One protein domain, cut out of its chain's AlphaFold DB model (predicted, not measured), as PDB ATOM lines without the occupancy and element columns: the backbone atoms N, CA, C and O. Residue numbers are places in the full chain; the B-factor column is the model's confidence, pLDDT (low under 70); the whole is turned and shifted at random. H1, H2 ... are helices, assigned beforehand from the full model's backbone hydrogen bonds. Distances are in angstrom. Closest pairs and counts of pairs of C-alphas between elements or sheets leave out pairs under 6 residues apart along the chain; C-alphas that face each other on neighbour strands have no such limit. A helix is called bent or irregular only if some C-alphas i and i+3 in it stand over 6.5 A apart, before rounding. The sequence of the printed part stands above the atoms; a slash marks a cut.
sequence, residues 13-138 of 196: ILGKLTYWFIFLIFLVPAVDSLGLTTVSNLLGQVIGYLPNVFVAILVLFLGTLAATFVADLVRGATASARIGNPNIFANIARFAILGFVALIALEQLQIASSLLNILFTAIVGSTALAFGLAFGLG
ATOM      1  N   ILE A  13      -6.964 -38.702 -31.235       78.75
ATOM      2  CA  ILE A  13      -6.262 -37.897 -32.241       78.75
ATOM      3  C   ILE A  13      -6.446 -36.412 -31.937       78.75
ATOM      4  O   ILE A  13      -5.462 -35.672 -31.919       78.75
ATOM      5  N   LEU A  14      -7.675 -35.979 -31.636       81.19
ATOM      6  CA  LEU A  14      -7.956 -34.583 -31.308       81.19
ATOM      7  C   LEU A  14      -7.244 -34.153 -30.018       81.19
ATOM      8  O   LEU A  14      -6.593 -33.113 -30.000       81.19
ATOM      9  N   GLY A  15      -7.275 -34.983 -28.972       84.81
ATOM     10  CA  GLY A  15      -6.555 -34.718 -27.724       84.81
ATOM     11  C   GLY A  15      -5.037 -34.649 -27.915       84.81
ATOM     12  O   GLY A  15      -4.381 -33.761 -27.369       84.81
ATOM     13  N   LYS A  16      -4.470 -35.531 -28.745       84.44
ATOM     14  CA  LYS A  16      -3.035 -35.534 -29.069       84.44
ATOM     15  C   LYS A  16      -2.632 -34.306 -29.888       84.44
ATOM     16  O   LYS A  16      -1.567 -33.742 -29.643       84.44
ATOM     17  N   LEU A  17      -3.495 -33.868 -30.806       83.12
ATOM     18  CA  LEU A  17      -3.314 -32.648 -31.591       83.12
ATOM     19  C   LEU A  17      -3.355 -31.400 -30.698       83.12
ATOM     20  O   LEU A  17      -2.455 -30.566 -30.774       83.12
ATOM     21  N   THR A  18      -4.343 -31.298 -29.802       86.12
ATOM     22  CA  THR A  18      -4.443 -30.198 -28.830       86.12
ATOM     23  C   THR A  18      -3.250 -30.167 -27.878       86.12
ATOM     24  O   THR A  18      -2.711 -29.092 -27.624       86.12
ATOM     25  N   TYR A  19      -2.791 -31.324 -27.388       88.94
ATOM     26  CA  TYR A  19      -1.584 -31.413 -26.563       88.94
ATOM     27  C   TYR A  19      -0.363 -30.830 -27.287       88.94
ATOM     28  O   TYR A  19       0.328 -29.972 -26.739       88.94
ATOM     29  N   TRP A  20      -0.131 -31.250 -28.534       86.38
ATOM     30  CA  TRP A  20       0.984 -30.749 -29.341       86.38
ATOM     31  C   TRP A  20       0.859 -29.250 -29.642       86.38
ATOM     32  O   TRP A  20       1.861 -28.540 -29.627       86.38
ATOM     33  N   PHE A  21      -0.362 -28.753 -29.862       84.69
ATOM     34  CA  PHE A  21      -0.629 -27.333 -30.098       84.69
ATOM     35  C   PHE A  21      -0.284 -26.471 -28.885       84.69
ATOM     36  O   PHE A  21       0.469 -25.506 -29.009       84.69
ATOM     37  N   ILE A  22      -0.789 -26.844 -27.705       90.75
ATOM     38  CA  ILE A  22      -0.487 -26.130 -26.461       90.75
ATOM     39  C   ILE A  22       1.023 -26.175 -26.205       90.75
ATOM     40  O   ILE A  22       1.625 -25.137 -25.946       90.75
ATOM     41  N   PHE A  23       1.653 -27.344 -26.351       91.31
ATOM     42  CA  PHE A  23       3.099 -27.493 -26.192       91.31
ATOM     43  C   PHE A  23       3.897 -26.555 -27.116       91.31
ATOM     44  O   PHE A  23       4.788 -25.850 -26.644       91.31
ATOM     45  N   LEU A  24       3.552 -26.487 -28.405       88.00
ATOM     46  CA  LEU A  24       4.205 -25.602 -29.376       88.00
ATOM     47  C   LEU A  24       4.063 -24.114 -29.020       88.00
ATOM     48  O   LEU A  24       5.032 -23.366 -29.155       88.00
ATOM     49  N   ILE A  25       2.889 -23.688 -28.541       88.44
ATOM     50  CA  ILE A  25       2.640 -22.296 -28.130       88.44
ATOM     51  C   ILE A  25       3.571 -21.879 -26.991       88.44
ATOM     52  O   ILE A  25       4.078 -20.762 -27.003       88.44
ATOM     53  N   PHE A  26       3.828 -22.768 -26.028       91.50
ATOM     54  CA  PHE A  26       4.779 -22.500 -24.946       91.50
ATOM     55  C   PHE A  26       6.241 -22.643 -25.390       91.50
ATOM     56  O   PHE A  26       7.118 -21.967 -24.852       91.50
ATOM     57  N   LEU A  27       6.512 -23.493 -26.383       91.94
ATOM     58  CA  LEU A  27       7.857 -23.714 -26.903       91.94
ATOM     59  C   LEU A  27       8.394 -22.503 -27.680       91.94
ATOM     60  O   LEU A  27       9.578 -22.197 -27.562       91.94
ATOM     61  N   VAL A  28       7.552 -21.792 -28.442       90.94
ATOM     62  CA  VAL A  28       7.987 -20.631 -29.244       90.94
ATOM     63  C   VAL A  28       8.630 -19.526 -28.390       90.94
ATOM     64  O   VAL A  28       9.787 -19.207 -28.658       90.94
ATOM     65  N   PRO A  29       7.980 -18.984 -27.337       90.44
ATOM     66  CA  PRO A  29       8.586 -17.977 -26.462       90.44
ATOM     67  C   PRO A  29       9.820 -18.490 -25.716       90.44
ATOM     68  O   PRO A  29      10.745 -17.725 -25.450       90.44
ATOM     69  N   ALA A  30       9.853 -19.785 -25.381       91.19
ATOM     70  CA  ALA A  30      11.007 -20.399 -24.729       91.19
ATOM     71  C   ALA A  30      12.233 -20.410 -25.657       91.19
ATOM     72  O   ALA A  30      13.314 -20.001 -25.247       91.19
ATOM     73  N   VAL A  31      12.061 -20.813 -26.921       91.69
ATOM     74  CA  VAL A  31      13.122 -20.793 -27.945       91.69
ATOM     75  C   VAL A  31      13.527 -19.361 -28.305       91.69
ATOM     76  O   VAL A  31      14.709 -19.087 -28.512       91.69
ATOM     77  N   ASP A  32      12.568 -18.438 -28.339       91.44
ATOM     78  CA  ASP A  32      12.827 -17.021 -28.593       91.44
ATOM     79  C   ASP A  32      13.667 -16.383 -27.474       91.44
ATOM     80  O   ASP A  32      14.628 -15.667 -27.745       91.44
ATOM     81  N   SER A  33      13.403 -16.758 -26.216       92.31
ATOM     82  CA  SER A  33      14.197 -16.330 -25.052       92.31
ATOM     83  C   SER A  33      15.649 -16.825 -25.094       92.31
ATOM     84  O   SER A  33      16.524 -16.224 -24.475       92.31
ATOM     85  N   LEU A  34      15.924 -17.904 -25.834       93.25
ATOM     86  CA  LEU A  34      17.278 -18.405 -26.097       93.25
ATOM     87  C   LEU A  34      18.005 -17.610 -27.203       93.25
ATOM     88  O   LEU A  34      19.162 -17.904 -27.501       93.25
ATOM     89  N   GLY A  35      17.349 -16.623 -27.824       91.56
ATOM     90  CA  GLY A  35      17.900 -15.816 -28.917       91.56
ATOM     91  C   GLY A  35      17.888 -16.514 -30.281       91.56
ATOM     92  O   GLY A  35      18.512 -16.038 -31.228       91.56
ATOM     93  N   LEU A  36      17.189 -17.647 -30.411       93.12
ATOM     94  CA  LEU A  36      17.122 -18.440 -31.643       93.12
ATOM     95  C   LEU A  36      15.965 -17.981 -32.546       93.12
ATOM     96  O   LEU A  36      15.066 -18.760 -32.867       93.12
ATOM     97  N   THR A  37      15.999 -16.724 -32.996       90.44
ATOM     98  CA  THR A  37      14.891 -16.086 -33.737       90.44
ATOM     99  C   THR A  37      14.502 -16.828 -35.023       90.44
ATOM    100  O   THR A  37      13.329 -16.921 -35.377       90.44
ATOM    101  N   THR A  38      15.463 -17.424 -35.737       92.44
ATOM    102  CA  THR A  38      15.150 -18.248 -36.919       92.44
ATOM    103  C   THR A  38      14.319 -19.475 -36.540       92.44
ATOM    104  O   THR A  38      13.374 -19.819 -37.243       92.44
ATOM    105  N   VAL A  39      14.638 -20.127 -35.420       91.69
ATOM    106  CA  VAL A  39      13.928 -21.329 -34.966       91.69
ATOM    107  C   VAL A  39      12.542 -20.966 -34.431       91.69
ATOM    108  O   VAL A  39      11.579 -21.659 -34.756       91.69
ATOM    109  N   SER A  40      12.413 -19.863 -33.679       90.56
ATOM    110  CA  SER A  40      11.110 -19.382 -33.196       90.56
ATOM    111  C   SER A  40      10.176 -19.022 -34.360       90.56
ATOM    112  O   SER A  40       9.015 -19.433 -34.354       90.56
ATOM    113  N   ASN A  41      10.698 -18.389 -35.418       92.19
ATOM    114  CA  ASN A  41       9.943 -18.105 -36.644       92.19
ATOM    115  C   ASN A  41       9.460 -19.377 -37.358       92.19
ATOM    116  O   ASN A  41       8.304 -19.444 -37.777       92.19
ATOM    117  N   LEU A  42      10.316 -20.399 -37.484       92.81
ATOM    118  CA  LEU A  42       9.933 -21.674 -38.100       92.81
ATOM    119  C   LEU A  42       8.849 -22.393 -37.285       92.81
ATOM    120  O   LEU A  42       7.866 -22.862 -37.857       92.81
ATOM    121  N   LEU A  43       8.971 -22.437 -35.955       90.94
ATOM    122  CA  LEU A  43       7.913 -22.987 -35.097       90.94
ATOM    123  C   LEU A  43       6.612 -22.181 -35.213       90.94
ATOM    124  O   LEU A  43       5.536 -22.775 -35.256       90.94
ATOM    125  N   GLY A  44       6.691 -20.851 -35.309       91.12
ATOM    126  CA  GLY A  44       5.528 -19.989 -35.529       91.12
ATOM    127  C   GLY A  44       4.785 -20.324 -36.827       91.12
ATOM    128  O   GLY A  44       3.557 -20.416 -36.824       91.12
ATOM    129  N   GLN A  45       5.512 -20.599 -37.914       90.69
ATOM    130  CA  GLN A  45       4.917 -21.061 -39.176       90.69
ATOM    131  C   GLN A  45       4.225 -22.421 -39.021       90.69
ATOM    132  O   GLN A  45       3.119 -22.604 -39.526       90.69
ATOM    133  N   VAL A  46       4.829 -23.356 -38.279       89.62
ATOM    134  CA  VAL A  46       4.212 -24.661 -37.984       89.62
ATOM    135  C   VAL A  46       2.913 -24.491 -37.191       89.62
ATOM    136  O   VAL A  46       1.912 -25.115 -37.528       89.62
ATOM    137  N   ILE A  47       2.882 -23.610 -36.187       89.94
ATOM    138  CA  ILE A  47       1.654 -23.293 -35.435       89.94
ATOM    139  C   ILE A  47       0.593 -22.685 -36.359       89.94
ATOM    140  O   ILE A  47      -0.572 -23.076 -36.295       89.94
ATOM    141  N   GLY A  48       0.994 -21.768 -37.244       89.88
ATOM    142  CA  GLY A  48       0.107 -21.150 -38.233       89.88
ATOM    143  C   GLY A  48      -0.478 -22.136 -39.250       89.88
ATOM    144  O   GLY A  48      -1.514 -21.853 -39.844       89.88
ATOM    145  N   TYR A  49       0.140 -23.306 -39.417       90.31
ATOM    146  CA  TYR A  49      -0.334 -24.369 -40.299       90.31
ATOM    147  C   TYR A  49      -1.416 -25.259 -39.660       90.31
ATOM    148  O   TYR A  49      -2.222 -25.866 -40.367       90.31
ATOM    149  N   LEU A  50      -1.495 -25.326 -38.325       89.31
ATOM    150  CA  LEU A  50      -2.465 -26.183 -37.628       89.31
ATOM    151  C   LEU A  50      -3.943 -25.880 -37.951       89.31
ATOM    152  O   LEU A  50      -4.696 -26.839 -38.155       89.31
ATOM    153  N   PRO A  51      -4.386 -24.611 -38.049       89.50
ATOM    154  CA  PRO A  51      -5.740 -24.282 -38.496       89.50
ATOM    155  C   PRO A  51      -6.078 -24.896 -39.859       89.50
ATOM    156  O   PRO A  51      -7.154 -25.465 -40.032       89.50
ATOM    157  N   ASN A  52      -5.138 -24.858 -40.806       93.31
ATOM    158  CA  ASN A  52      -5.329 -25.404 -42.148       93.31
ATOM    159  C   ASN A  52      -5.463 -26.933 -42.128       93.31
ATOM    160  O   ASN A  52      -6.339 -27.489 -42.793       93.31
ATOM    161  N   VAL A  53      -4.664 -27.622 -41.305       91.94
ATOM    162  CA  VAL A  53      -4.785 -29.077 -41.094       91.94
ATOM    163  C   VAL A  53      -6.160 -29.439 -40.536       91.94
ATOM    164  O   VAL A  53      -6.787 -30.393 -41.002       91.94
ATOM    165  N   PHE A  54      -6.657 -28.671 -39.564       91.44
ATOM    166  CA  PHE A  54      -7.993 -28.881 -39.010       91.44
ATOM    167  C   PHE A  54      -9.081 -28.734 -40.083       91.44
ATOM    168  O   PHE A  54      -9.952 -29.599 -40.197       91.44
ATOM    169  N   VAL A  55      -8.997 -27.692 -40.915       95.12
ATOM    170  CA  VAL A  55      -9.926 -27.487 -42.037       95.12
ATOM    171  C   VAL A  55      -9.836 -28.637 -43.046       95.12
ATOM    172  O   VAL A  55     -10.873 -29.142 -43.468       95.12
ATOM    173  N   ALA A  56      -8.638 -29.118 -43.387       94.50
ATOM    174  CA  ALA A  56      -8.457 -30.249 -44.301       94.50
ATOM    175  C   ALA A  56      -9.137 -31.532 -43.787       94.50
ATOM    176  O   ALA A  56      -9.847 -32.207 -44.536       94.50
ATOM    177  N   ILE A  57      -8.977 -31.847 -42.496       92.81
ATOM    178  CA  ILE A  57      -9.642 -32.991 -41.852       92.81
ATOM    179  C   ILE A  57     -11.162 -32.818 -41.888       92.81
ATOM    180  O   ILE A  57     -11.886 -33.757 -42.220       92.81
ATOM    181  N   LEU A  58     -11.650 -31.617 -41.574       94.88
ATOM    182  CA  LEU A  58     -13.074 -31.304 -41.577       94.88
ATOM    183  C   LEU A  58     -13.678 -31.447 -42.981       94.88
ATOM    184  O   LEU A  58     -14.738 -32.053 -43.134       94.88
ATOM    185  N   VAL A  59     -12.979 -30.966 -44.009       96.25
ATOM    186  CA  VAL A  59     -13.375 -31.126 -45.414       96.25
ATOM    187  C   VAL A  59     -13.403 -32.599 -45.817       96.25
ATOM    188  O   VAL A  59     -14.380 -33.026 -46.425       96.25
ATOM    189  N   LEU A  60     -12.396 -33.403 -45.457       95.75
ATOM    190  CA  LEU A  60     -12.406 -34.847 -45.729       95.75
ATOM    191  C   LEU A  60     -13.583 -35.543 -45.039       95.75
ATOM    192  O   LEU A  60     -14.280 -36.355 -45.652       95.75
ATOM    193  N   PHE A  61     -13.841 -35.205 -43.777       95.00
ATOM    194  CA  PHE A  61     -14.948 -35.775 -43.019       95.00
ATOM    195  C   PHE A  61     -16.302 -35.438 -43.656       95.00
ATOM    196  O   PHE A  61     -17.067 -36.339 -44.001       95.00
ATOM    197  N   LEU A  62     -16.577 -34.155 -43.902       96.75
ATOM    198  CA  LEU A  62     -17.826 -33.727 -44.539       96.75
ATOM    199  C   LEU A  62     -17.943 -34.234 -45.980       96.75
ATOM    200  O   LEU A  62     -19.016 -34.647 -46.416       96.75
ATOM    201  N   GLY A  63     -16.837 -34.251 -46.716       97.12
ATOM    202  CA  GLY A  63     -16.796 -34.680 -48.103       97.12
ATOM    203  C   GLY A  63     -17.026 -36.180 -48.280       97.12
ATOM    204  O   GLY A  63     -17.716 -36.577 -49.214       97.12
ATOM    205  N   THR A  64     -16.533 -37.026 -47.371       96.19
ATOM    206  CA  THR A  64     -16.841 -38.472 -47.395       96.19
ATOM    207  C   THR A  64     -18.320 -38.747 -47.114       96.19
ATOM    208  O   THR A  64     -18.919 -39.619 -47.757       96.19
ATOM    209  N   LEU A  65     -18.929 -37.972 -46.213       96.94
ATOM    210  CA  LEU A  65     -20.361 -38.047 -45.936       96.94
ATOM    211  C   LEU A  65     -21.178 -37.615 -47.161       96.94
ATOM    212  O   LEU A  65     -22.069 -38.347 -47.594       96.94
ATOM    213  N   ALA A  66     -20.810 -36.489 -47.777       97.38
ATOM    214  CA  ALA A  66     -21.427 -36.003 -49.010       97.38
ATOM    215  C   ALA A  66     -21.271 -37.002 -50.170       97.38
ATOM    216  O   ALA A  66     -22.242 -37.290 -50.868       97.38
ATOM    217  N   ALA A  67     -20.085 -37.593 -50.344       97.00
ATOM    218  CA  ALA A  67     -19.827 -38.594 -51.378       97.00
ATOM    219  C   ALA A  67     -20.732 -39.821 -51.227       97.00
ATOM    220  O   ALA A  67     -21.234 -40.347 -52.219       97.00
ATOM    221  N   THR A  68     -20.951 -40.266 -49.989       96.12
ATOM    222  CA  THR A  68     -21.820 -41.412 -49.697       96.12
ATOM    223  C   THR A  68     -23.281 -41.068 -49.966       96.12
ATOM    224  O   THR A  68     -23.959 -41.809 -50.673       96.12
ATOM    225  N   PHE A  69     -23.735 -39.902 -49.498       97.38
ATOM    226  CA  PHE A  69     -25.098 -39.426 -49.732       97.38
ATOM    227  C   PHE A  69     -25.427 -39.323 -51.227       97.38
ATOM    228  O   PHE A  69     -26.451 -39.833 -51.685       97.38
ATOM    229  N   VAL A  70     -24.535 -38.714 -52.013       97.62
ATOM    230  CA  VAL A  70     -24.734 -38.590 -53.462       97.62
ATOM    231  C   VAL A  70     -24.682 -39.955 -54.146       97.62
ATOM    232  O   VAL A  70     -25.501 -40.223 -55.021       97.62
ATOM    233  N   ALA A  71     -23.770 -40.845 -53.749       96.56
ATOM    234  CA  ALA A  71     -23.704 -42.190 -54.313       96.56
ATOM    235  C   ALA A  71     -25.000 -42.984 -54.076       96.56
ATOM    236  O   ALA A  71     -25.487 -43.646 -54.994       96.56
ATOM    237  N   ASP A  72     -25.591 -42.885 -52.882       95.75
ATOM    238  CA  ASP A  72     -26.869 -43.530 -52.573       95.75
ATOM    239  C   ASP A  72     -28.024 -42.930 -53.384       95.75
ATOM    240  O   ASP A  72     -28.864 -43.676 -53.900       95.75
ATOM    241  N   LEU A  73     -28.028 -41.608 -53.587       96.06
ATOM    242  CA  LEU A  73     -29.006 -40.941 -54.448       96.06
ATOM    243  C   LEU A  73     -28.885 -41.403 -55.907       96.06
ATOM    244  O   LEU A  73     -29.889 -41.752 -56.533       96.06
ATOM    245  N   VAL A  74     -27.660 -41.479 -56.438       95.75
ATOM    246  CA  VAL A  74     -27.400 -41.989 -57.793       95.75
ATOM    247  C   VAL A  74     -27.817 -43.456 -57.909       95.75
ATOM    248  O   VAL A  74     -28.442 -43.833 -58.905       95.75
ATOM    249  N   ARG A  75     -27.543 -44.285 -56.892       95.12
ATOM    250  CA  ARG A  75     -27.975 -45.690 -56.870       95.12
ATOM    251  C   ARG A  75     -29.498 -45.804 -56.919       95.12
ATOM    252  O   ARG A  75     -30.018 -46.594 -57.702       95.12
ATOM    253  N   GLY A  76     -30.214 -45.005 -56.127       93.56
ATOM    254  CA  GLY A  76     -31.681 -44.987 -56.110       93.56
ATOM    255  C   GLY A  76     -32.286 -44.538 -57.443       93.56
ATOM    256  O   GLY A  76     -33.197 -45.186 -57.963       93.56
ATOM    257  N   ALA A  77     -31.738 -43.476 -58.038       93.25
ATOM    258  CA  ALA A  77     -32.204 -42.945 -59.317       93.25
ATOM    259  C   ALA A  77     -31.991 -43.940 -60.472       93.25
ATOM    260  O   ALA A  77     -32.909 -44.217 -61.244       93.25
ATOM    261  N   THR A  78     -30.798 -44.532 -60.563       92.88
ATOM    262  CA  THR A  78     -30.452 -45.489 -61.630       92.88
ATOM    263  C   THR A  78     -31.174 -46.828 -61.482       92.88
ATOM    264  O   THR A  78     -31.609 -47.399 -62.484       92.88
ATOM    265  N   ALA A  79     -31.385 -47.300 -60.247       91.00
ATOM    266  CA  ALA A  79     -32.191 -48.491 -59.981       91.00
ATOM    267  C   ALA A  79     -33.655 -48.293 -60.400       91.00
ATOM    268  O   ALA A  79     -34.233 -49.172 -61.037       91.00
ATOM    269  N   SER A  80     -34.226 -47.121 -60.105       90.88
ATOM    270  CA  SER A  80     -35.607 -46.778 -60.476       90.88
ATOM    271  C   SER A  80     -35.782 -46.639 -61.991       90.88
ATOM    272  O   SER A  80     -36.798 -47.058 -62.538       90.88
ATOM    273  N   ALA A  81     -34.772 -46.104 -62.683       89.38
ATOM    274  CA  ALA A  81     -34.776 -45.974 -64.138       89.38
ATOM    275  C   ALA A  81     -34.523 -47.305 -64.874       89.38
ATOM    276  O   ALA A  81     -34.738 -47.383 -66.081       89.38
ATOM    277  N   ARG A  82     -34.073 -48.357 -64.170       85.00
ATOM    278  CA  ARG A  82     -33.713 -49.667 -64.743       85.00
ATOM    279  C   ARG A  82     -32.631 -49.583 -65.833       85.00
ATOM    280  O   ARG A  82     -32.589 -50.411 -66.740       85.00
ATOM    281  N   ILE A  83     -31.746 -48.588 -65.725       83.81
ATOM    282  CA  ILE A  83     -30.655 -48.331 -66.673       83.81
ATOM    283  C   ILE A  83     -29.344 -48.869 -66.095       83.81
ATOM    284  O   ILE A  83     -28.835 -48.361 -65.096       83.81
ATOM    285  N   GLY A  84     -28.761 -49.859 -66.774       86.31
ATOM    286  CA  GLY A  84     -27.422 -50.370 -66.474       86.31
ATOM    287  C   GLY A  84     -27.280 -50.973 -65.072       86.31
ATOM    288  O   GLY A  84     -28.235 -51.487 -64.498       86.31
ATOM    289  N   ASN A  85     -26.057 -50.941 -64.533       90.94
ATOM    290  CA  ASN A  85     -25.749 -51.411 -63.183       90.94
ATOM    291  C   ASN A  85     -25.688 -50.212 -62.211       90.94
ATOM    292  O   ASN A  85     -24.708 -49.459 -62.261       90.94
ATOM    293  N   PRO A  86     -26.675 -50.041 -61.306       90.00
ATOM    294  CA  PRO A  86     -26.755 -48.898 -60.390       90.00
ATOM    295  C   PRO A  86     -25.507 -48.693 -59.531       90.00
ATOM    296  O   PRO A  86     -25.127 -47.564 -59.220       90.00
ATOM    297  N   ASN A  87     -24.825 -49.786 -59.180       93.00
ATOM    298  CA  ASN A  87     -23.629 -49.735 -58.346       93.00
ATOM    299  C   ASN A  87     -22.440 -49.097 -59.074       93.00
ATOM    300  O   ASN A  87     -21.617 -48.452 -58.433       93.00
ATOM    301  N   ILE A  88     -22.346 -49.236 -60.401       94.75
ATOM    302  CA  ILE A  88     -21.246 -48.642 -61.175       94.75
ATOM    303  C   ILE A  88     -21.384 -47.120 -61.188       94.75
ATOM    304  O   ILE A  88     -20.435 -46.421 -60.846       94.75
ATOM    305  N   PHE A  89     -22.571 -46.604 -61.510       94.06
ATOM    306  CA  PHE A  89     -22.828 -45.161 -61.520       94.06
ATOM    307  C   PHE A  89     -22.653 -44.538 -60.133       94.06
ATOM    308  O   PHE A  89     -22.017 -43.493 -60.004       94.06
ATOM    309  N   ALA A  90     -23.155 -45.211 -59.095       95.06
ATOM    310  CA  ALA A  90     -22.971 -44.784 -57.714       95.06
ATOM    311  C   ALA A  90     -21.487 -44.744 -57.318       95.06
ATOM    312  O   ALA A  90     -21.034 -43.770 -56.718       95.06
ATOM    313  N   ASN A  91     -20.710 -45.763 -57.695       95.31
ATOM    314  CA  ASN A  91     -19.280 -45.807 -57.399       95.31
ATOM    315  C   ASN A  91     -18.503 -44.732 -58.161       95.31
ATOM    316  O   ASN A  91     -17.646 -44.085 -57.566       95.31
ATOM    317  N   ILE A  92     -18.815 -44.495 -59.439       96.31
ATOM    318  CA  ILE A  92     -18.205 -43.409 -60.220       96.31
ATOM    319  C   ILE A  92     -18.481 -42.062 -59.549       96.31
ATOM    320  O   ILE A  92     -17.544 -41.300 -59.321       96.31
ATOM    321  N   ALA A  93     -19.732 -41.793 -59.166       96.00
ATOM    322  CA  ALA A  93     -20.092 -40.570 -58.453       96.00
ATOM    323  C   ALA A  93     -19.328 -40.442 -57.125       96.00
ATOM    324  O   ALA A  93     -18.753 -39.394 -56.834       96.00
ATOM    325  N   ARG A  94     -19.251 -41.530 -56.349       96.25
ATOM    326  CA  ARG A  94     -18.505 -41.570 -55.086       96.25
ATOM    327  C   ARG A  94     -17.028 -41.240 -55.285       96.25
ATOM    328  O   ARG A  94     -16.499 -40.400 -54.563       96.25
ATOM    329  N   PHE A  95     -16.361 -41.896 -56.234       97.00
ATOM    330  CA  PHE A  95     -14.938 -41.682 -56.501       97.00
ATOM    331  C   PHE A  95     -14.662 -40.301 -57.093       97.00
ATOM    332  O   PHE A  95     -13.659 -39.692 -56.731       97.00
ATOM    333  N   ALA A  96     -15.558 -39.775 -57.930       96.44
ATOM    334  CA  ALA A  96     -15.453 -38.415 -58.445       96.44
ATOM    335  C   ALA A  96     -15.488 -37.386 -57.305       96.44
ATOM    336  O   ALA A  96     -14.610 -36.528 -57.224       96.44
ATOM    337  N   ILE A  97     -16.446 -37.513 -56.378       96.88
ATOM    338  CA  ILE A  97     -16.561 -36.605 -55.230       96.88
ATOM    339  C   ILE A  97     -15.375 -36.781 -54.283       96.88
ATOM    340  O   ILE A  97     -14.776 -35.790 -53.885       96.88
ATOM    341  N   LEU A  98     -14.992 -38.017 -53.949       96.81
ATOM    342  CA  LEU A  98     -13.836 -38.268 -53.084       96.81
ATOM    343  C   LEU A  98     -12.538 -37.718 -53.676       96.81
ATOM    344  O   LEU A  98     -11.749 -37.135 -52.938       96.81
ATOM    345  N   GLY A  99     -12.333 -37.858 -54.987       95.06
ATOM    346  CA  GLY A  99     -11.198 -37.254 -55.679       95.06
ATOM    347  C   GLY A  99     -11.201 -35.734 -55.531       95.06
ATOM    348  O   GLY A  99     -10.189 -35.151 -55.159       95.06
ATOM    349  N   PHE A 100     -12.355 -35.097 -55.725       93.94
ATOM    350  CA  PHE A 100     -12.500 -33.648 -55.587       93.94
ATOM    351  C   PHE A 100     -12.264 -33.157 -54.153       93.94
ATOM    352  O   PHE A 100     -11.530 -32.200 -53.926       93.94
ATOM    353  N   VAL A 101     -12.838 -33.847 -53.168       96.56
ATOM    354  CA  VAL A 101     -12.644 -33.560 -51.741       96.56
ATOM    355  C   VAL A 101     -11.175 -33.731 -51.357       96.56
ATOM    356  O   VAL A 101     -10.643 -32.907 -50.618       96.56
ATOM    357  N   ALA A 102     -10.500 -34.760 -51.877       94.81
ATOM    358  CA  ALA A 102      -9.073 -34.954 -51.654       94.81
ATOM    359  C   ALA A 102      -8.247 -33.799 -52.237       94.81
ATOM    360  O   ALA A 102      -7.338 -33.323 -51.567       94.81
ATOM    361  N   LEU A 103      -8.586 -33.298 -53.431       93.19
ATOM    362  CA  LEU A 103      -7.923 -32.124 -54.011       93.19
ATOM    363  C   LEU A 103      -8.100 -30.873 -53.143       93.19
ATOM    364  O   LEU A 103      -7.119 -30.184 -52.880       93.19
ATOM    365  N   ILE A 104      -9.313 -30.614 -52.646       93.81
ATOM    366  CA  ILE A 104      -9.580 -29.484 -51.741       93.81
ATOM    367  C   ILE A 104      -8.789 -29.652 -50.438       93.81
ATOM    368  O   ILE A 104      -8.172 -28.711 -49.954       93.81
ATOM    369  N   ALA A 105      -8.753 -30.856 -49.865       94.19
ATOM    370  CA  ALA A 105      -7.974 -31.112 -48.656       94.19
ATOM    371  C   ALA A 105      -6.465 -30.905 -48.879       94.19
ATOM    372  O   ALA A 105      -5.790 -30.343 -48.019       94.19
ATOM    373  N   LEU A 106      -5.933 -31.311 -50.037       94.19
ATOM    374  CA  LEU A 106      -4.537 -31.068 -50.419       94.19
ATOM    375  C   LEU A 106      -4.236 -29.574 -50.604       94.19
ATOM    376  O   LEU A 106      -3.161 -29.116 -50.214       94.19
ATOM    377  N   GLU A 107      -5.185 -28.817 -51.154       92.69
ATOM    378  CA  GLU A 107      -5.097 -27.360 -51.264       92.69
ATOM    379  C   GLU A 107      -5.047 -26.698 -49.879       92.69
ATOM    380  O   GLU A 107      -4.183 -25.850 -49.650       92.69
ATOM    381  N   GLN A 108      -5.880 -27.150 -48.933       93.75
ATOM    382  CA  GLN A 108      -5.853 -26.671 -47.544       93.75
ATOM    383  C   GLN A 108      -4.518 -26.965 -46.865       93.75
ATOM    384  O   GLN A 108      -3.975 -26.121 -46.164       93.75
ATOM    385  N   LEU A 109      -3.916 -28.122 -47.139       93.75
ATOM    386  CA  LEU A 109      -2.565 -28.440 -46.677       93.75
ATOM    387  C   LEU A 109      -1.472 -27.592 -47.359       93.75
ATOM    388  O   LEU A 109      -0.295 -27.767 -47.052       93.75
ATOM    389  N   GLN A 110      -1.814 -26.683 -48.275       91.44
ATOM    390  CA  GLN A 110      -0.883 -25.802 -48.987       91.44
ATOM    391  C   GLN A 110       0.264 -26.545 -49.696       91.44
ATOM    392  O   GLN A 110       1.306 -25.958 -49.999       91.44
ATOM    393  N   ILE A 111       0.078 -27.832 -50.005       88.88
ATOM    394  CA  ILE A 111       1.082 -28.641 -50.697       88.88
ATOM    395  C   ILE A 111       1.068 -28.223 -52.162       88.88
ATOM    396  O   ILE A 111       0.194 -28.629 -52.925       88.88
ATOM    397  N   ALA A 112       2.026 -27.375 -52.544       86.56
ATOM    398  CA  ALA A 112       2.128 -26.824 -53.894       86.56
ATOM    399  C   ALA A 112       0.786 -26.250 -54.407       86.56
ATOM    400  O   ALA A 112       0.438 -26.425 -55.574       86.56
ATOM    401  N   SER A 113       0.034 -25.556 -53.543       91.19
ATOM    402  CA  SER A 113      -1.313 -25.044 -53.850       91.19
ATOM    403  C   SER A 113      -1.358 -24.195 -55.123       91.19
ATOM    404  O   SER A 113      -2.292 -24.307 -55.908       91.19
ATOM    405  N   SER A 114      -0.309 -23.408 -55.381       93.69
ATOM    406  CA  SER A 114      -0.160 -22.650 -56.629       93.69
ATOM    407  C   SER A 114      -0.135 -23.563 -57.861       93.69
ATOM    408  O   SER A 114      -0.885 -23.351 -58.811       93.69
ATOM    409  N   LEU A 115       0.663 -24.634 -57.822       93.94
ATOM    410  CA  LEU A 115       0.746 -25.601 -58.914       93.94
ATOM    411  C   LEU A 115      -0.592 -26.323 -59.118       93.94
ATOM    412  O   LEU A 115      -1.039 -26.462 -60.255       93.94
ATOM    413  N   LEU A 116      -1.247 -26.737 -58.028       91.62
ATOM    414  CA  LEU A 116      -2.555 -27.394 -58.074       91.62
ATOM    415  C   LEU A 116      -3.611 -26.466 -58.698       91.62
ATOM    416  O   LEU A 116      -4.295 -26.868 -59.638       91.62
ATOM    417  N   ASN A 117      -3.681 -25.205 -58.264       91.56
ATOM    418  CA  ASN A 117      -4.598 -24.208 -58.821       91.56
ATOM    419  C   ASN A 117      -4.337 -23.930 -60.306       91.56
ATOM    420  O   ASN A 117      -5.290 -23.842 -61.081       91.56
ATOM    421  N   ILE A 118      -3.070 -23.838 -60.725       95.25
ATOM    422  CA  ILE A 118      -2.704 -23.665 -62.140       95.25
ATOM    423  C   ILE A 118      -3.167 -24.871 -62.965       95.25
ATOM    424  O   ILE A 118      -3.818 -24.690 -63.994       95.25
ATOM    425  N   LEU A 119      -2.882 -26.094 -62.510       93.62
ATOM    426  CA  LEU A 119      -3.286 -27.330 -63.191       93.62
ATOM    427  C   LEU A 119      -4.810 -27.451 -63.291       93.62
ATOM    428  O   LEU A 119      -5.346 -27.734 -64.363       93.62
ATOM    429  N   PHE A 120      -5.514 -27.196 -62.189       91.44
ATOM    430  CA  PHE A 120      -6.970 -27.256 -62.142       91.44
ATOM    431  C   PHE A 120      -7.601 -26.205 -63.060       91.44
ATOM    432  O   PHE A 120      -8.457 -26.538 -63.879       91.44
ATOM    433  N   THR A 121      -7.122 -24.961 -62.995       94.38
ATOM    434  CA  THR A 121      -7.582 -23.870 -63.866       94.38
ATOM    435  C   THR A 121      -7.318 -24.183 -65.334       94.38
ATOM    436  O   THR A 121      -8.180 -23.932 -66.169       94.38
ATOM    437  N   ALA A 122      -6.168 -24.771 -65.671       96.94
ATOM    438  CA  ALA A 122      -5.854 -25.150 -67.044       96.94
ATOM    439  C   ALA A 122      -6.792 -26.253 -67.570       96.94
ATOM    440  O   ALA A 122      -7.330 -26.140 -68.675       96.94
ATOM    441  N   ILE A 123      -7.039 -27.306 -66.785       96.19
ATOM    442  CA  ILE A 123      -7.908 -28.422 -67.194       96.19
ATOM    443  C   ILE A 123      -9.372 -27.976 -67.270       96.19
ATOM    444  O   ILE A 123     -10.040 -28.195 -68.281       96.19
ATOM    445  N   VAL A 124      -9.881 -27.313 -66.232       94.75
ATOM    446  CA  VAL A 124     -11.269 -26.831 -66.214       94.75
ATOM    447  C   VAL A 124     -11.466 -25.715 -67.229       94.75
ATOM    448  O   VAL A 124     -12.459 -25.727 -67.949       94.75
ATOM    449  N   GLY A 125     -10.510 -24.797 -67.354       97.12
ATOM    450  CA  GLY A 125     -10.541 -23.718 -68.338       97.12
ATOM    451  C   GLY A 125     -10.552 -24.242 -69.771       97.12
ATOM    452  O   GLY A 125     -11.389 -23.821 -70.564       97.12
ATOM    453  N   SER A 126      -9.695 -25.214 -70.098       97.62
ATOM    454  CA  SER A 126      -9.701 -25.849 -71.426       97.62
ATOM    455  C   SER A 126     -11.000 -26.611 -71.701       97.62
ATOM    456  O   SER A 126     -11.554 -26.495 -72.791       97.62
ATOM    457  N   THR A 127     -11.538 -27.315 -70.706       97.44
ATOM    458  CA  THR A 127     -12.817 -28.030 -70.817       97.44
ATOM    459  C   THR A 127     -13.983 -27.060 -71.022       97.44
ATOM    460  O   THR A 127     -14.812 -27.260 -71.909       97.44
ATOM    461  N   ALA A 128     -14.026 -25.973 -70.248       97.25
ATOM    462  CA  ALA A 128     -15.032 -24.924 -70.371       97.25
ATOM    463  C   ALA A 128     -14.968 -24.243 -71.743       97.25
ATOM    464  O   ALA A 128     -16.007 -24.034 -72.366       97.25
ATOM    465  N   LEU A 129     -13.764 -23.957 -72.246       97.38
ATOM    466  CA  LEU A 129     -13.567 -23.424 -73.594       97.38
ATOM    467  C   LEU A 129     -14.015 -24.419 -74.667       97.38
ATOM    468  O   LEU A 129     -14.730 -24.030 -75.584       97.38
ATOM    469  N   ALA A 130     -13.650 -25.696 -74.546       97.06
ATOM    470  CA  ALA A 130     -14.047 -26.727 -75.501       97.06
ATOM    471  C   ALA A 130     -15.574 -26.861 -75.583       97.06
ATOM    472  O   ALA A 130     -16.138 -26.814 -76.677       97.06
ATOM    473  N   PHE A 131     -16.256 -26.955 -74.438       97.12
ATOM    474  CA  PHE A 131     -17.719 -27.000 -74.402       97.12
ATOM    475  C   PHE A 131     -18.351 -25.690 -74.870       97.12
ATOM    476  O   PHE A 131     -19.309 -25.719 -75.638       97.12
ATOM    477  N   GLY A 132     -17.806 -24.546 -74.457       96.12
ATOM    478  CA  GLY A 132     -18.282 -23.232 -74.879       96.12
ATOM    479  C   GLY A 132     -18.219 -23.058 -76.394       96.12
ATOM    480  O   GLY A 132     -19.191 -22.615 -77.002       96.12
ATOM    481  N   LEU A 133     -17.121 -23.480 -77.024       96.69
ATOM    482  CA  LEU A 133     -16.970 -23.471 -78.478       96.69
ATOM    483  C   LEU A 133     -17.885 -24.493 -79.155       96.69
ATOM    484  O   LEU A 133     -18.509 -24.160 -80.161       96.69
ATOM    485  N   ALA A 134     -18.014 -25.701 -78.601       96.06
ATOM    486  CA  ALA A 134     -18.905 -26.726 -79.141       96.06
ATOM    487  C   ALA A 134     -20.366 -26.247 -79.172       96.06
ATOM    488  O   ALA A 134     -21.039 -26.383 -80.194       96.06
ATOM    489  N   PHE A 135     -20.844 -25.625 -78.091       95.06
ATOM    490  CA  PHE A 135     -22.193 -25.060 -78.038       95.06
ATOM    491  C   PHE A 135     -22.327 -23.763 -78.841       95.06
ATOM    492  O   PHE A 135     -23.347 -23.565 -79.498       95.06
ATOM    493  N   GLY A 136     -21.309 -22.901 -78.837       93.25
ATOM    494  CA  GLY A 136     -21.318 -21.642 -79.583       93.25
ATOM    495  C   GLY A 136     -21.377 -21.858 -81.094       93.25
ATOM    496  O   GLY A 136     -22.231 -21.289 -81.771       93.25
ATOM    497  N   LEU A 137     -20.511 -22.726 -81.622       95.31
ATOM    498  CA  LEU A 137     -20.481 -23.057 -83.048       95.31
ATOM    499  C   LEU A 137     -21.654 -23.973 -83.436       95.31
ATOM    500  O   LEU A 137     -22.286 -23.744 -84.462       95.31
ATOM    501  N   GLY A 138     -22.007 -24.958 -82.601       92.75
ATOM    502  CA  GLY A 138     -23.124 -25.874 -82.867       92.75
ATOM    503  C   GLY A 138     -24.516 -25.232 -82.771       92.75
ATOM    504  O   GLY A 138     -25.453 -25.686 -83.422       92.75
TER     505      GLY A 138
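This is residues 13 to 138 of the 196 residues of the protein "Small-conductance mechanosensitive ion channel" of Ktedonobacteraceae bacterium (UniProt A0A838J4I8). This is a flat zigzag of helices: long, bent H2 makes the longest axis, H1 folds back beside its first arm, H3 along its second, and H4 swings from H3 as a V, residues 121 to 138 sticking out. The printed part has 126 residues, 115 of them in four named helices, H1 to H4 in order along the chain, with no named strand; the class is all helix. The whole is extended, radius of gyration of the C-alphas 22.0 A, spanning 70 by 38 by 15 A.

From C-alpha 13 at (-6.262, -37.897, -32.241), H1, residues 13 to 33, runs 30.6 A. H2, residues 37 to 81, one helix by its hydrogen bonds, is bent, C-alphas 48 and 51 being 6.6 A apart; H2a, 37 to 48, runs 16.3 A and H2b, 51 to 81, 44.4 A. H3, residues 86 to 108, runs 33.1 A; H4, residues 113 to 138, runs 36.3 A to C-alpha 138 at (-23.124, -25.874, -82.867).

Look at Val 28 and Ser 40, closest C-alphas, 5.2 A, where hairpin H1 and H2a touch, opposite ways at a shallow 24 degrees. Hairpin H2b and H3 touch, opposite ways at a shallow 15 degrees, closest C-alphas Ala 71 and Ala 90, 4.3 A. H3 and H4 only just touch, only at the corner, with 3 pairs of C-alphas within 8 A, closest Glu 107 and Ser 113, 5.1 A, at a steep 48 degrees. Every O i to N i+4 pair is within hydrogen-bond range in H2a, H2b, H3 and H4; in H1, 15 of 17.

The C-alphas farthest apart, Gly 35 and Arg 82, are 71.4 A apart. The printed part has no cut, its three links are tight, and no printed residue is under pLDDT 70.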